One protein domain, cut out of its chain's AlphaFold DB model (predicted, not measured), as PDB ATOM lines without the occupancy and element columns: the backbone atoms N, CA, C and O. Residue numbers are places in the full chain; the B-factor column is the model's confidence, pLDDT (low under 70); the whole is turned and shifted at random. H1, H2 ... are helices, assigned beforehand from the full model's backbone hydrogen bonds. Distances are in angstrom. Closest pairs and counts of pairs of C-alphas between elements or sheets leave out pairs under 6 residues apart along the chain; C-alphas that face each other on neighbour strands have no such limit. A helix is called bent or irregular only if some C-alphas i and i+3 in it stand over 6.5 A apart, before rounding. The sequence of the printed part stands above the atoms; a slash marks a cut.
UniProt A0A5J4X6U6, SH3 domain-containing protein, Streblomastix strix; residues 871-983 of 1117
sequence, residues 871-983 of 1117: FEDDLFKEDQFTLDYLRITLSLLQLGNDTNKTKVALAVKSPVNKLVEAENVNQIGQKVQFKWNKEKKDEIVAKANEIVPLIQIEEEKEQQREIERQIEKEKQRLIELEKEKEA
ATOM      1  N   PHE A 871      -1.506 -28.051  10.461       97.88
ATOM      2  CA  PHE A 871      -1.465 -28.911  11.646       97.88
ATOM      3  C   PHE A 871      -2.695 -29.830  11.771       97.88
ATOM      4  O   PHE A 871      -2.619 -30.870  12.424       97.88
ATOM      5  N   GLU A 872      -3.808 -29.508  11.105       98.25
ATOM      6  CA  GLU A 872      -4.939 -30.426  10.946       98.25
ATOM      7  C   GLU A 872      -4.535 -31.779  10.329       98.25
ATOM      8  O   GLU A 872      -5.079 -32.808  10.732       98.25
ATOM      9  N   ASP A 873      -3.535 -31.804   9.438       97.75
ATOM     10  CA  ASP A 873      -3.005 -33.027   8.827       97.75
ATOM     11  C   ASP A 873      -2.009 -33.765   9.745       97.75
ATOM     12  O   ASP A 873      -1.653 -34.916   9.475       97.75
ATOM     13  N   ASP A 874      -1.496 -33.133  10.809       97.56
ATOM     14  CA  ASP A 874      -0.664 -33.774  11.846       97.56
ATOM     15  C   ASP A 874      -1.491 -34.538  12.892       97.56
ATOM     16  O   ASP A 874      -0.977 -35.459  13.541       97.56
ATOM     17  N   LEU A 875      -2.778 -34.208  13.036       97.81
ATOM     18  CA  LEU A 875      -3.681 -34.901  13.949       97.81
ATOM     19  C   LEU A 875      -3.789 -36.389  13.576       97.81
ATOM     20  O   LEU A 875      -3.954 -36.765  12.417       97.81
ATOM     21  N   PHE A 876      -3.711 -37.257  14.585       97.56
ATOM     22  CA  PHE A 876      -3.753 -38.720  14.440       97.56
ATOM     23  C   PHE A 876      -2.590 -39.354  13.648       97.56
ATOM     24  O   PHE A 876      -2.668 -40.540  13.324       97.56
ATOM     25  N   LYS A 877      -1.474 -38.643  13.404       96.81
ATOM     26  CA  LYS A 877      -0.242 -39.264  12.868       96.81
ATOM     27  C   LYS A 877       0.426 -40.246  13.846       96.81
ATOM     28  O   LYS A 877       1.122 -41.161  13.407       96.81
ATOM     29  N   GLU A 878       0.223 -40.078  15.154       96.69
ATOM     30  CA  GLU A 878       0.821 -40.919  16.202       96.69
ATOM     31  C   GLU A 878      -0.222 -41.480  17.180       96.69
ATOM     32  O   GLU A 878      -0.720 -40.770  18.055       96.69
ATOM     33  N   ASP A 879      -0.478 -42.789  17.091       96.31
ATOM     34  CA  ASP A 879      -1.439 -43.536  17.923       96.31
ATOM     35  C   ASP A 879      -1.316 -43.263  19.435       96.31
ATOM     36  O   ASP A 879      -2.296 -43.325  20.162       96.31
ATOM     37  N   GLN A 880      -0.128 -42.946  19.956       95.12
ATOM     38  CA  GLN A 880       0.066 -42.718  21.395       95.12
ATOM     39  C   GLN A 880      -0.662 -41.476  21.953       95.12
ATOM     40  O   GLN A 880      -0.939 -41.443  23.153       95.12
ATOM     41  N   PHE A 881      -1.025 -40.516  21.093       96.88
ATOM     42  CA  PHE A 881      -1.677 -39.246  21.449       96.88
ATOM     43  C   PHE A 881      -3.146 -39.157  20.991       96.88
ATOM     44  O   PHE A 881      -3.722 -38.075  20.947       96.88
ATOM     45  N   THR A 882      -3.782 -40.285  20.636       97.62
ATOM     46  CA  THR A 882      -5.159 -40.310  20.102       97.62
ATOM     47  C   THR A 882      -6.172 -39.533  20.948       97.62
ATOM     48  O   THR A 882      -7.003 -38.829  20.383       97.62
ATOM     49  N   LEU A 883      -6.110 -39.635  22.280       97.81
ATOM     50  CA  LEU A 883      -7.035 -38.916  23.162       97.81
ATOM     51  C   LEU A 883      -6.828 -37.394  23.096       97.81
ATOM     52  O   LEU A 883      -7.795 -36.644  23.006       97.81
ATOM     53  N   ASP A 884      -5.573 -36.949  23.082       97.94
ATOM     54  CA  ASP A 884      -5.216 -35.532  23.015       97.94
ATOM     55  C   ASP A 884      -5.647 -34.936  21.666       97.94
ATOM     56  O   ASP A 884      -6.264 -33.873  21.619       97.94
ATOM     57  N   TYR A 885      -5.439 -35.674  20.568       98.44
ATOM     58  CA  TYR A 885      -5.942 -35.295  19.246       98.44
ATOM     59  C   TYR A 885      -7.472 -35.230  19.179       98.44
ATOM     60  O   TYR A 885      -7.993 -34.338  18.511       98.44
ATOM     61  N   LEU A 886      -8.206 -36.120  19.861       98.44
ATOM     62  CA  LEU A 886      -9.670 -36.028  19.955       98.44
ATOM     63  C   LEU A 886     -10.099 -34.770  20.717       98.44
ATOM     64  O   LEU A 886     -10.977 -34.061  20.237       98.44
ATOM     65  N   ARG A 887      -9.457 -34.450  21.850       98.06
ATOM     66  CA  ARG A 887      -9.748 -33.229  22.623       98.06
ATOM     67  C   ARG A 887      -9.486 -31.964  21.792       98.06
ATOM     68  O   ARG A 887     -10.394 -31.158  21.643       98.06
ATOM     69  N   ILE A 888      -8.322 -31.863  21.134       98.44
ATOM     70  CA  ILE A 888      -8.014 -30.780  20.176       98.44
ATOM     71  C   ILE A 888      -9.092 -30.699  19.079       98.44
ATOM     72  O   ILE A 888      -9.647 -29.632  18.824       98.44
ATOM     73  N   THR A 889      -9.414 -31.829  18.441       98.56
ATOM     74  CA  THR A 889     -10.393 -31.900  17.343       98.56
ATOM     75  C   THR A 889     -11.779 -31.426  17.780       98.56
ATOM     76  O   THR A 889     -12.417 -30.663  17.055       98.56
ATOM     77  N   LEU A 890     -12.242 -31.850  18.959       98.38
ATOM     78  CA  LEU A 890     -13.536 -31.462  19.514       98.38
ATOM     79  C   LEU A 890     -13.604 -29.948  19.737       98.38
ATOM     80  O   LEU A 890     -14.529 -29.308  19.239       98.38
ATOM     81  N   SER A 891     -12.609 -29.365  20.410       98.31
ATOM     82  CA  SER A 891     -12.589 -27.928  20.702       98.31
ATOM     83  C   SER A 891     -12.505 -27.085  19.422       98.31
ATOM     84  O   SER A 891     -13.253 -26.116  19.278       98.31
ATOM     85  N   LEU A 892     -11.688 -27.494  18.439       98.25
ATOM     86  CA  LEU A 892     -11.613 -26.855  17.116       98.25
ATOM     87  C   LEU A 892     -12.956 -26.915  16.362       98.25
ATOM     88  O   LEU A 892     -13.389 -25.915  15.784       98.25
ATOM     89  N   LEU A 893     -13.651 -28.058  16.395       98.19
ATOM     90  CA  LEU A 893     -14.944 -28.240  15.725       98.19
ATOM     91  C   LEU A 893     -16.123 -27.581  16.451       98.19
ATOM     92  O   LEU A 893     -17.110 -27.242  15.802       98.19
ATOM     93  N   GLN A 894     -16.046 -27.371  17.764       97.31
ATOM     94  CA  GLN A 894     -17.073 -26.654  18.524       97.31
ATOM     95  C   GLN A 894     -16.879 -25.135  18.436       97.31
ATOM     96  O   GLN A 894     -17.788 -24.412  18.014       97.31
ATOM     97  N   LEU A 895     -15.688 -24.645  18.784       97.50
ATOM     98  CA  LEU A 895     -15.428 -23.224  19.038       97.50
ATOM     99  C   LEU A 895     -14.824 -22.482  17.836       97.50
ATOM    100  O   LEU A 895     -14.904 -21.259  17.779       97.50
ATOM    101  N   GLY A 896     -14.269 -23.196  16.852       97.75
ATOM    102  CA  GLY A 896     -13.553 -22.571  15.739       97.75
ATOM    103  C   GLY A 896     -14.429 -21.768  14.782       97.75
ATOM    104  O   GLY A 896     -15.650 -21.934  14.712       97.75
ATOM    105  N   ASN A 897     -13.795 -20.904  13.991       97.38
ATOM    106  CA  ASN A 897     -14.472 -20.232  12.885       97.38
ATOM    107  C   ASN A 897     -14.843 -21.233  11.764       97.38
ATOM    108  O   ASN A 897     -14.337 -22.356  11.704       97.38
ATOM    109  N   ASP A 898     -15.725 -20.813  10.856       96.94
ATOM    110  CA  ASP A 898     -16.274 -21.644   9.769       96.94
ATOM    111  C   ASP A 898     -15.196 -22.210   8.809       96.94
ATOM    112  O   ASP A 898     -15.433 -23.231   8.164       96.94
ATOM    113  N   THR A 899     -14.017 -21.579   8.715       97.19
ATOM    114  CA  THR A 899     -12.870 -22.053   7.916       97.19
ATOM    115  C   THR A 899     -12.096 -23.138   8.664       97.19
ATOM    116  O   THR A 899     -11.828 -24.201   8.104       97.19
ATOM    117  N   ASN A 900     -11.784 -22.895   9.940       98.00
ATOM    118  CA  ASN A 900     -11.071 -23.822  10.821       98.00
ATOM    119  C   ASN A 900     -11.867 -25.122  11.001       98.00
ATOM    120  O   ASN A 900     -11.325 -26.213  10.829       98.00
ATOM    121  N   LYS A 901     -13.177 -25.000  11.253       98.25
ATOM    122  CA  LYS A 901     -14.113 -26.126  11.371       98.25
ATOM    123  C   LYS A 901     -14.103 -27.012  10.126       98.25
ATOM    124  O   LYS A 901     -13.899 -28.219  10.232       98.25
ATOM    125  N   THR A 902     -14.250 -26.416   8.942       97.50
ATOM    126  CA  THR A 902     -14.242 -27.158   7.674       97.50
ATOM    127  C   THR A 902     -12.880 -27.807   7.381       97.50
ATOM    128  O   THR A 902     -12.854 -28.973   6.990       97.50
ATOM    129  N   LYS A 903     -11.753 -27.110   7.609       97.75
ATOM    130  CA  LYS A 903     -10.390 -27.673   7.479       97.75
ATOM    131  C   LYS A 903     -10.219 -28.936   8.331       97.75
ATOM    132  O   LYS A 903      -9.923 -30.008   7.805       97.75
ATOM    133  N   VAL A 904     -10.479 -28.815   9.634       98.31
ATOM    134  CA  VAL A 904     -10.314 -29.903  10.608       98.31
ATOM    135  C   VAL A 904     -11.246 -31.070  10.292       98.31
ATOM    136  O   VAL A 904     -10.787 -32.209  10.253       98.31
ATOM    137  N   ALA A 905     -12.526 -30.808   9.995       98.19
ATOM    138  CA  ALA A 905     -13.497 -31.849   9.655       98.19
ATOM    139  C   ALA A 905     -13.039 -32.713   8.467       98.19
ATOM    140  O   ALA A 905     -13.148 -33.939   8.521       98.19
ATOM    141  N   LEU A 906     -12.489 -32.089   7.418       97.19
ATOM    142  CA  LEU A 906     -11.995 -32.793   6.234       97.19
ATOM    143  C   LEU A 906     -10.765 -33.663   6.538       97.19
ATOM    144  O   LEU A 906     -10.731 -34.817   6.103       97.19
ATOM    145  N   ALA A 907      -9.796 -33.152   7.304       98.25
ATOM    146  CA  ALA A 907      -8.577 -33.885   7.659       98.25
ATOM    147  C   ALA A 907      -8.860 -35.085   8.588       98.25
ATOM    148  O   ALA A 907      -8.441 -36.218   8.329       98.25
ATOM    149  N   VAL A 908      -9.640 -34.874   9.655       98.25
ATOM    150  CA  VAL A 908      -9.809 -35.863  10.738       98.25
ATOM    151  C   VAL A 908     -10.936 -36.878  10.507       98.25
ATOM    152  O   VAL A 908     -11.051 -37.848  11.260       98.25
ATOM    153  N   LYS A 909     -11.746 -36.725   9.448       98.06
ATOM    154  CA  LYS A 909     -12.867 -37.629   9.125       98.06
ATOM    155  C   LYS A 909     -12.482 -39.108   9.174       98.06
ATOM    156  O   LYS A 909     -13.172 -39.910   9.805       98.06
ATOM    157  N   SER A 910     -11.425 -39.503   8.464       97.81
ATOM    158  CA  SER A 910     -11.041 -40.917   8.358       97.81
ATOM    159  C   SER A 910     -10.545 -41.518   9.682       97.81
ATOM    160  O   SER A 910     -11.029 -42.599  10.029       97.81
ATOM    161  N   PRO A 911      -9.613 -40.890  10.434       98.06
ATOM    162  CA  PRO A 911      -9.193 -41.425  11.727       98.06
ATOM    163  C   PRO A 911     -10.321 -41.432  12.766       98.06
ATOM    164  O   PRO A 911     -10.520 -42.467  13.397       98.06
ATOM    165  N   VAL A 912     -11.117 -40.361  12.901       98.31
ATOM    166  CA  VAL A 912     -12.178 -40.301  13.927       98.31
ATOM    167  C   VAL A 912     -13.247 -41.376  13.710       98.31
ATOM    168  O   VAL A 912     -13.598 -42.076  14.657       98.31
ATOM    169  N   ASN A 913     -13.707 -41.598  12.472       97.75
ATOM    170  CA  ASN A 913     -14.700 -42.647  12.195       97.75
ATOM    171  C   ASN A 913     -14.203 -44.062  12.556       97.75
ATOM    172  O   ASN A 913     -15.010 -44.908  12.928       97.75
ATOM    173  N   LYS A 914     -12.889 -44.333  12.501       97.56
ATOM    174  CA  LYS A 914     -12.334 -45.627  12.945       97.56
ATOM    175  C   LYS A 914     -12.396 -45.788  14.464       97.56
ATOM    176  O   LYS A 914     -12.543 -46.911  14.934       97.56
ATOM    177  N   LEU A 915     -12.281 -44.695  15.220       97.94
ATOM    178  CA  LEU A 915     -12.237 -44.689  16.688       97.94
ATOM    179  C   LEU A 915     -13.619 -44.846  17.348       97.94
ATOM    180  O   LEU A 915     -13.689 -45.125  18.541       97.94
ATOM    181  N   VAL A 916     -14.706 -44.735  16.579       97.38
ATOM    182  CA  VAL A 916     -16.069 -45.080  17.028       97.38
ATOM    183  C   VAL A 916     -16.196 -46.576  17.348       97.38
ATOM    184  O   VAL A 916     -16.934 -46.966  18.251       97.38
ATOM    185  N   GLU A 917     -15.470 -47.433  16.626       97.12
ATOM    186  CA  GLU A 917     -15.506 -48.880  16.827       97.12
ATOM    187  C   GLU A 917     -14.525 -49.297  17.935       97.12
ATOM    188  O   GLU A 917     -13.303 -49.256  17.762       97.12
ATOM    189  N   ALA A 918     -15.057 -49.780  19.062       95.94
ATOM    190  CA  ALA A 918     -14.259 -50.221  20.213       95.94
ATOM    191  C   ALA A 918     -13.206 -51.298  19.868       95.94
ATOM    192  O   ALA A 918     -12.166 -51.381  20.519       95.94
ATOM    193  N   GLU A 919     -13.436 -52.104  18.826       96.94
ATOM    194  CA  GLU A 919     -12.464 -53.081  18.322       96.94
ATOM    195  C   GLU A 919     -11.215 -52.406  17.727       96.94
ATOM    196  O   GLU A 919     -10.090 -52.787  18.055       96.94
ATOM    197  N   ASN A 920     -11.374 -51.334  16.946       96.94
ATOM    198  CA  ASN A 920     -10.238 -50.570  16.421       96.94
ATOM    199  C   ASN A 920      -9.464 -49.883  17.557       96.94
ATOM    200  O   ASN A 920      -8.233 -49.929  17.580       96.94
ATOM    201  N   VAL A 921     -10.169 -49.312  18.539       97.00
ATOM    202  CA  VAL A 921      -9.562 -48.708  19.742       97.00
ATOM    203  C   VAL A 921      -8.806 -49.758  20.569       97.00
ATOM    204  O   VAL A 921      -7.703 -49.495  21.054       97.00
ATOM    205  N   ASN A 922      -9.330 -50.984  20.670       95.50
ATOM    206  CA  ASN A 922      -8.626 -52.114  21.274       95.50
ATOM    207  C   ASN A 922      -7.349 -52.485  20.508       95.50
ATOM    208  O   ASN A 922      -6.308 -52.666  21.140       95.50
ATOM    209  N   GLN A 923      -7.404 -52.572  19.177       96.06
ATOM    210  CA  GLN A 923      -6.245 -52.901  18.344       96.06
ATOM    211  C   GLN A 923      -5.162 -51.815  18.378       96.06
ATOM    212  O   GLN A 923      -3.976 -52.144  18.424       96.06
ATOM    213  N   ILE A 924      -5.537 -50.532  18.380       94.94
ATOM    214  CA  ILE A 924      -4.597 -49.409  18.519       94.94
ATOM    215  C   ILE A 924      -3.966 -49.434  19.918       94.94
ATOM    216  O   ILE A 924      -2.742 -49.509  20.045       94.94
ATOM    217  N   GLY A 925      -4.782 -49.522  20.973       94.38
ATOM    218  CA  GLY A 925      -4.314 -49.590  22.362       94.38
ATOM    219  C   GLY A 925      -3.484 -50.833  22.716       94.38
ATOM    220  O   GLY A 925      -2.881 -50.865  23.788       94.38
ATOM    221  N   GLN A 926      -3.435 -51.852  21.849       92.94
ATOM    222  CA  GLN A 926      -2.511 -52.993  21.947       92.94
ATOM    223  C   GLN A 926      -1.168 -52.767  21.227       92.94
ATOM    224  O   GLN A 926      -0.188 -53.423  21.585       92.94
ATOM    225  N   LYS A 927      -1.110 -51.882  20.221       94.06
ATOM    226  CA  LYS A 927       0.106 -51.562  19.445       94.06
ATOM    227  C   LYS A 927       0.986 -50.518  20.129       94.06
ATOM    228  O   LYS A 927       2.206 -50.564  19.976       94.06
ATOM    229  N   VAL A 928       0.382 -49.580  20.860       90.75
ATOM    230  CA  VAL A 928       1.103 -48.531  21.595       90.75
ATOM    231  C   VAL A 928       1.975 -49.159  22.694       90.75
ATOM    232  O   VAL A 928       1.556 -50.086  23.384       90.75
ATOM    233  N   GLN A 929       3.194 -48.633  22.875       84.06
ATOM    234  CA  GLN A 929       4.173 -49.116  23.864       84.06
ATOM    235  C   GLN A 929       3.600 -49.183  25.293       84.06
ATOM    236  O   GLN A 929       3.946 -50.076  26.066       84.06
ATOM    237  N   PHE A 930       2.707 -48.250  25.622       84.25
ATOM    238  CA  PHE A 930       1.926 -48.220  26.850       84.25
ATOM    239  C   PHE A 930       0.501 -48.681  26.538       84.25
ATOM    240  O   PHE A 930      -0.279 -47.937  25.943       84.25
ATOM    241  N   LYS A 931       0.168 -49.918  26.927       90.44
ATOM    242  CA  LYS A 931      -1.174 -50.481  26.725       90.44
ATOM    243  C   LYS A 931      -2.221 -49.612  27.418       90.44
ATOM    244  O   LYS A 931      -2.117 -49.375  28.619       90.44
ATOM    245  N   TRP A 932      -3.240 -49.181  26.682       94.81
ATOM    246  CA  TRP A 932      -4.339 -48.405  27.259       94.81
ATOM    247  C   TRP A 932      -5.159 -49.250  28.243       94.81
ATOM    248  O   TRP A 932      -5.517 -50.394  27.935       94.81
ATOM    249  N   ASN A 933      -5.474 -48.673  29.409       95.12
ATOM    250  CA  ASN A 933      -6.447 -49.237  30.346       95.12
ATOM    251  C   ASN A 933      -7.867 -49.177  29.738       95.12
ATOM    252  O   ASN A 933      -8.070 -48.633  28.652       95.12
ATOM    253  N   LYS A 934      -8.853 -49.788  30.405       95.94
ATOM    254  CA  LYS A 934     -10.238 -49.809  29.908       95.94
ATOM    255  C   LYS A 934     -10.825 -48.392  29.824       95.94
ATOM    256  O   LYS A 934     -11.301 -47.997  28.773       95.94
ATOM    257  N   GLU A 935     -10.689 -47.625  30.899       97.12
ATOM    258  CA  GLU A 935     -11.169 -46.246  31.033       97.12
ATOM    259  C   GLU A 935     -10.728 -45.330  29.878       97.12
ATOM    260  O   GLU A 935     -11.577 -44.758  29.202       97.12
ATOM    261  N   LYS A 936      -9.427 -45.277  29.549       96.69
ATOM    262  CA  LYS A 936      -8.918 -44.466  28.428       96.69
ATOM    263  C   LYS A 936      -9.473 -44.908  27.069       96.69
ATOM    264  O   LYS A 936      -9.608 -44.085  26.170       96.69
ATOM    265  N   LYS A 937      -9.785 -46.196  26.886       97.25
ATOM    266  CA  LYS A 937     -10.425 -46.687  25.652       97.25
ATOM    267  C   LYS A 937     -11.881 -46.248  25.576       97.25
ATOM    268  O   LYS A 937     -12.306 -45.787  24.522       97.25
ATOM    269  N   ASP A 938     -12.607 -46.374  26.681       97.38
ATOM    270  CA  ASP A 938     -14.006 -45.968  26.781       97.38
ATOM    271  C   ASP A 938     -14.132 -44.440  26.562       97.38
ATOM    272  O   ASP A 938     -14.992 -44.002  25.798       97.38
ATOM    273  N   GLU A 939     -13.204 -43.634  27.102       97.44
ATOM    274  CA  GLU A 939     -13.106 -42.183  26.855       97.44
ATOM    275  C   GLU A 939     -12.817 -41.847  25.379       97.44
ATOM    276  O   GLU A 939     -13.478 -40.986  24.796       97.44
ATOM    277  N   ILE A 940     -11.870 -42.549  24.739       97.94
ATOM    278  CA  ILE A 940     -11.557 -42.379  23.307       97.94
ATOM    279  C   ILE A 940     -12.787 -42.674  22.435       97.94
ATOM    280  O   ILE A 940     -13.077 -41.907  21.514       97.94
ATOM    281  N   VAL A 941     -13.530 -43.747  22.728       98.06
ATOM    282  CA  VAL A 941     -14.770 -44.085  22.011       98.06
ATOM    283  C   VAL A 941     -15.844 -43.020  22.253       98.06
ATOM    284  O   VAL A 941     -16.497 -42.598  21.298       98.06
ATOM    285  N   ALA A 942     -16.020 -42.547  23.489       98.00
ATOM    286  CA  ALA A 942     -16.988 -41.498  23.814       98.00
ATOM    287  C   ALA A 942     -16.695 -40.197  23.044       98.00
ATOM    288  O   ALA A 942     -17.548 -39.721  22.293       98.00
ATOM    289  N   LYS A 943     -15.457 -39.689  23.117       98.19
ATOM    290  CA  LYS A 943     -15.052 -38.462  22.413       98.19
ATOM    291  C   LYS A 943     -15.093 -38.613  20.888       98.19
ATOM    292  O   LYS A 943     -15.485 -37.674  20.203       98.19
ATOM    293  N   ALA A 944     -14.788 -39.788  20.330       98.38
ATOM    294  CA  ALA A 944     -14.984 -40.037  18.897       98.38
ATOM    295  C   ALA A 944     -16.469 -39.939  18.485       98.38
ATOM    296  O   ALA A 944     -16.780 -39.337  17.456       98.38
ATOM    297  N   ASN A 945     -17.389 -40.466  19.303       98.12
ATOM    298  CA  ASN A 945     -18.832 -40.361  19.062       98.12
ATOM    299  C   ASN A 945     -19.366 -38.922  19.202       98.12
ATOM    300  O   ASN A 945     -20.252 -38.543  18.439       98.12
ATOM    301  N   GLU A 946     -18.818 -38.104  20.109       98.00
ATOM    302  CA  GLU A 946     -19.141 -36.667  20.205       98.00
ATOM    303  C   GLU A 946     -18.733 -35.887  18.940       98.00
ATOM    304  O   GLU A 946     -19.432 -34.969  18.513       98.00
ATOM    305  N   ILE A 947     -17.611 -36.263  18.317       98.31
ATOM    306  CA  ILE A 947     -17.023 -35.538  17.181       98.31
ATOM    307  C   ILE A 947     -17.703 -35.869  15.843       98.31
ATOM    308  O   ILE A 947     -17.864 -34.979  15.007       98.31
ATOM    309  N   VAL A 948     -18.105 -37.124  15.603       98.44
ATOM    310  CA  VAL A 948     -18.655 -37.548  14.295       98.44
ATOM    311  C   VAL A 948     -19.838 -36.689  13.804       98.44
ATOM    312  O   VAL A 948     -19.809 -36.296  12.633       98.44
ATOM    313  N   PRO A 949     -20.839 -36.323  14.632       98.25
ATOM    314  CA  PRO A 949     -21.917 -35.423  14.214       98.25
ATOM    315  C   PRO A 949     -21.425 -34.029  13.792       98.25
ATOM    316  O   PRO A 949     -21.951 -33.461  12.838       98.25
ATOM    317  N   LEU A 950     -20.394 -33.489  14.454       98.06
ATOM    318  CA  LEU A 950     -19.817 -32.182  14.110       98.06
ATOM    319  C   LEU A 950     -19.130 -32.220  12.737       98.06
ATOM    320  O   LEU A 950     -19.304 -31.304  11.936       98.06
ATOM    321  N   ILE A 951     -18.418 -33.311  12.434       98.19
ATOM    322  CA  ILE A 951     -17.818 -33.538  11.109       98.19
ATOM    323  C   ILE A 951     -18.909 -33.605  10.030       98.19
ATOM    324  O   ILE A 951     -18.783 -32.954   8.996       98.19
ATOM    325  N   GLN A 952     -20.005 -34.333  10.275       97.56
ATOM    326  CA  GLN A 952     -21.119 -34.445   9.321       97.56
ATOM    327  C   GLN A 952     -21.760 -33.082   9.005       97.56
ATOM    328  O   GLN A 952     -22.013 -32.784   7.839       97.56
ATOM    329  N   ILE A 953     -21.955 -32.225  10.015       97.31
ATOM    330  CA  ILE A 953     -22.493 -30.866   9.836       97.31
ATOM    331  C   ILE A 953     -21.587 -30.019   8.926       97.31
ATOM    332  O   ILE A 953     -22.077 -29.340   8.021       97.31
ATOM    333  N   GLU A 954     -20.269 -30.057   9.132       97.50
ATOM    334  CA  GLU A 954     -19.318 -29.297   8.309       97.50
ATOM    335  C   GLU A 954     -19.181 -29.858   6.884       97.50
ATOM    336  O   GLU A 954     -19.044 -29.090   5.929       97.50
ATOM    337  N   GLU A 955     -19.307 -31.175   6.700       96.00
ATOM    338  CA  GLU A 955     -19.384 -31.782   5.367       96.00
ATOM    339  C   GLU A 955     -20.622 -31.329   4.585       96.00
ATOM    340  O   GLU A 955     -20.510 -30.986   3.406       96.00
ATOM    341  N   GLU A 956     -21.798 -31.308   5.219       96.12
ATOM    342  CA  GLU A 956     -23.030 -30.818   4.591       96.12
ATOM    343  C   GLU A 956     -22.919 -29.329   4.233       96.12
ATOM    344  O   GLU A 956     -23.317 -28.924   3.133       96.12
ATOM    345  N   LYS A 957     -22.314 -28.514   5.111       95.38
ATOM    346  CA  LYS A 957     -22.005 -27.106   4.819       95.38
ATOM    347  C   LYS A 957     -21.076 -26.961   3.617       95.38
ATOM    348  O   LYS A 957     -21.379 -26.163   2.733       95.38
ATOM    349  N   GLU A 958     -19.965 -27.693   3.547       94.50
ATOM    350  CA  GLU A 958     -19.006 -27.541   2.446       94.50
ATOM    351  C   GLU A 958     -19.567 -28.069   1.116       94.50
ATOM    352  O   GLU A 958     -19.390 -27.423   0.082       94.50
ATOM    353  N   GLN A 959     -20.357 -29.151   1.132       93.69
ATOM    354  CA  GLN A 959     -21.136 -29.580  -0.037       93.69
ATOM    355  C   GLN A 959     -22.106 -28.480  -0.496       93.69
ATOM    356  O   GLN A 959     -22.171 -28.167  -1.688       93.69
ATOM    357  N   GLN A 960     -22.824 -27.840   0.433       94.06
ATOM    358  CA  GLN A 960     -23.727 -26.729   0.124       94.06
ATOM    359  C   GLN A 960     -22.972 -25.500  -0.415       94.06
ATOM    360  O   GLN A 960     -23.439 -24.879  -1.375       94.06
ATOM    361  N   ARG A 961     -21.797 -25.162   0.137       92.56
ATOM    362  CA  ARG A 961     -20.929 -24.087  -0.373       92.56
ATOM    363  C   ARG A 961     -20.427 -24.402  -1.781       92.56
ATOM    364  O   ARG A 961     -20.477 -23.523  -2.635       92.56
ATOM    365  N   GLU A 962     -19.996 -25.630  -2.069       93.44
ATOM    366  CA  GLU A 962     -19.539 -26.017  -3.410       93.44
ATOM    367  C   GLU A 962     -20.678 -25.983  -4.440       93.44
ATOM    368  O   GLU A 962     -20.502 -25.450  -5.537       93.44
ATOM    369  N   ILE A 963     -21.881 -26.434  -4.068       93.69
ATOM    370  CA  ILE A 963     -23.087 -26.266  -4.891       93.69
ATOM    371  C   ILE A 963     -23.343 -24.774  -5.177       93.69
ATOM    372  O   ILE A 963     -23.608 -24.397  -6.320       93.69
ATOM    373  N   GLU A 964     -23.203 -23.895  -4.180       93.06
ATOM    374  CA  GLU A 964     -23.351 -22.445  -4.362       93.06
ATOM    375  C   GLU A 964     -22.248 -21.832  -5.243       93.06
ATOM    376  O   GLU A 964     -22.566 -21.028  -6.124       93.06
ATOM    377  N   ARG A 965     -20.988 -22.277  -5.122       93.06
ATOM    378  CA  ARG A 965     -19.895 -21.897  -6.040       93.06
ATOM    379  C   ARG A 965     -20.191 -22.324  -7.480       93.06
ATOM    380  O   ARG A 965     -19.908 -21.563  -8.405       93.06
ATOM    381  N   GLN A 966     -20.754 -23.514  -7.697       92.25
ATOM    382  CA  GLN A 966     -21.127 -23.996  -9.033       92.25
ATOM    383  C   GLN A 966     -22.276 -23.184  -9.634       92.25
ATOM    384  O   GLN A 966     -22.213 -22.803 -10.804       92.25
ATOM    385  N   ILE A 967     -23.283 -22.844  -8.828       92.75
ATOM    386  CA  ILE A 967     -24.385 -21.967  -9.240       92.75
ATOM    387  C   ILE A 967     -23.871 -20.574  -9.609       92.75
ATOM    388  O   ILE A 967     -24.307 -20.024 -10.618       92.75
ATOM    389  N   GLU A 968     -22.944 -20.002  -8.837       93.62
ATOM    390  CA  GLU A 968     -22.399 -18.674  -9.134       93.62
ATOM    391  C   GLU A 968     -21.527 -18.684 -10.396       93.62
ATOM    392  O   GLU A 968     -21.712 -17.840 -11.271       93.62
ATOM    393  N   LYS A 969     -20.669 -19.702 -10.574       93.06
ATOM    394  CA  LYS A 969     -19.928 -19.934 -11.830       93.06
ATOM    395  C   LYS A 969     -20.873 -20.034 -13.036       93.06
ATOM    396  O   LYS A 969     -20.586 -19.482 -14.095       93.06
ATOM    397  N   GLU A 970     -22.012 -20.709 -12.885       92.56
ATOM    398  CA  GLU A 970     -22.994 -20.868 -13.962       92.56
ATOM    399  C   GLU A 970     -23.804 -19.584 -14.230       92.56
ATOM    400  O   GLU A 970     -24.079 -19.272 -15.389       92.56
ATOM    401  N   LYS A 971     -24.120 -18.774 -13.205       92.88
ATOM    402  CA  LYS A 971     -24.654 -17.412 -13.407       92.88
ATOM    403  C   LYS A 971     -23.662 -16.533 -14.165       92.88
ATOM    404  O   LYS A 971     -24.068 -15.847 -15.099       92.88
ATOM    405  N   GLN A 972     -22.380 -16.575 -13.798       92.12
ATOM    406  CA  GLN A 972     -21.334 -15.777 -14.436       92.12
ATOM    407  C   GLN A 972     -21.235 -16.099 -15.934       92.12
ATOM    408  O   GLN A 972     -21.292 -15.195 -16.765       92.12
ATOM    409  N   ARG A 973     -21.239 -17.393 -16.288       92.75
ATOM    410  CA  ARG A 973     -21.306 -17.868 -17.683       92.75
ATOM    411  C   ARG A 973     -22.553 -17.392 -18.427       92.75
ATOM    412  O   ARG A 973     -22.472 -17.061 -19.607       92.75
ATOM    413  N   LEU A 974     -23.715 -17.360 -17.771       91.81
ATOM    414  CA  LEU A 974     -24.944 -16.842 -18.381       91.81
ATOM    415  C   LEU A 974     -24.853 -15.332 -18.658       91.81
ATOM    416  O   LEU A 974     -25.295 -14.898 -19.719       91.81
ATOM    417  N   ILE A 975     -24.236 -14.558 -17.759       93.06
ATOM    418  CA  ILE A 975     -23.973 -13.120 -17.947       93.06
ATOM    419  C   ILE A 975     -22.975 -12.891 -19.094       93.06
ATOM    420  O   ILE A 975     -23.164 -11.984 -19.905       93.06
ATOM    421  N   GLU A 976     -21.928 -13.710 -19.201       92.31
ATOM    422  CA  GLU A 976     -20.956 -13.655 -20.302       92.31
ATOM    423  C   GLU A 976     -21.604 -13.977 -21.658       92.31
ATOM    424  O   GLU A 976     -21.449 -13.206 -22.605       92.31
ATOM    425  N   LEU A 977     -22.421 -15.035 -21.732       92.56
ATOM    426  CA  LEU A 977     -23.207 -15.386 -22.923       92.56
ATOM    427  C   LEU A 977     -24.222 -14.300 -23.317       92.56
ATOM    428  O   LEU A 977     -24.532 -14.137 -24.500       92.56
ATOM    429  N   GLU A 978     -24.781 -13.569 -22.352       91.38
ATOM    430  CA  GLU A 978     -25.690 -12.454 -22.625       91.38
ATOM    431  C   GLU A 978     -24.929 -11.251 -23.204       91.38
ATOM    432  O   GLU A 978     -25.323 -10.740 -24.255       91.38
ATOM    433  N   LYS A 979     -23.770 -10.896 -22.630       91.12
ATOM    434  CA  LYS A 979     -22.856  -9.877 -23.182       91.12
ATOM    435  C   LYS A 979     -22.363 -10.228 -24.588       91.12
ATOM    436  O   LYS A 979     -22.325  -9.356 -25.453       91.12
ATOM    437  N   GLU A 980     -22.029 -11.491 -24.852       88.62
ATOM    438  CA  GLU A 980     -21.627 -11.955 -26.188       88.62
ATOM    439  C   GLU A 980     -22.776 -11.802 -27.203       88.62
ATOM    440  O   GLU A 980     -22.583 -11.276 -28.302       88.62
ATOM    441  N   LYS A 981     -24.008 -12.165 -26.817       87.31
ATOM    442  CA  LYS A 981     -25.210 -11.944 -27.642       87.31
ATOM    443  C   LYS A 981     -25.493 -10.462 -27.897       87.31
ATOM    444  O   LYS A 981     -26.041 -10.134 -28.951       87.31
ATOM    445  N   GLU A 982     -25.167  -9.566 -26.970       86.31
ATOM    446  CA  GLU A 982     -25.278  -8.116 -27.176       86.31
ATOM    447  C   GLU A 982     -24.179  -7.576 -28.099       86.31
ATOM    448  O   GLU A 982     -24.488  -6.828 -29.028       86.31
ATOM    449  N   ALA A 983     -22.932  -8.030 -27.943       79.44
ATOM    450  CA  ALA A 983     -21.826  -7.682 -28.834       79.44
ATOM    451  C   ALA A 983     -22.090  -8.117 -30.289       79.44
ATOM    452  O   ALA A 983     -21.863  -7.345 -31.222       79.44
TER     453      ALA A 983
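AT A GLANCE: This is residues 871 to 983 of the 1117 residues of the protein "SH3 domain-containing protein" of Streblomastix strix (UniProt A0A5J4X6U6). A compact helical head bears one long, bare helical arm: H1, H2 and H4a form a three-helix up-and-down bundle, each running against the one before, with H3 at the end away from the arm. Residues 959 to 983 of H4 stick out and make the length. The 113 printed residues hold four named helices, H1 to H4, and no named strand; the class is all helix. The whole is only just extended, close to loose, with a radius of gyration of the C-alphas of 20.2 A and spans of 73 by 23 by 23 A.

IN THESE COORDINATES: H1, residues 879 to 895, begins at C-alpha 879 (-1.439, -43.536, 17.923) and measures 24.7 A; it is irregular, C-alphas 880 and 883 being 8.2 A apart. H2, residues 898 to 915, measures 24.4 A and is irregular, with 7.5 A between C-alphas 907 and 910. H3 covers residues 918 to 927, 14.4 A. H4, residues 934 to 983, was assigned as one helix by its hydrogen bonds but is bent, with 6.7 A between C-alphas 946 and 949. Its arms are H4a, 934 to 946, 18.6 A, and H4b, 949 to 983, 51.2 A, ending at C-alpha 983 (-21.826, -7.682, -28.834).

HOW THE PARTS SIT: H1 and H2, a helical hairpin, touch at Leu 893 and Lys 901, closest C-alphas 4.9 A apart. H1 touches H4a, closest C-alphas Leu 883 and Ile 940, 5.7 A. Residues 901 to 909 of H2 touch H4b, closest C-alphas Ala 905 and Ile 951, 4.9 A. H3 touches H4a, closest C-alphas Val 921 and Lys 937, 6.3 A, and is apart from H4b. Every O i to N i+4 pair is within hydrogen-bond range in H3, H4a and H4b, against 11 of 13 in H1 and 11 of 14 in H2.

THE WHOLE: The farthest C-alphas, Asn 933 and Ala 983, are 73.9 A apart. The printed part has no cut and no long link, and no printed residue is under 70 in pLDDT.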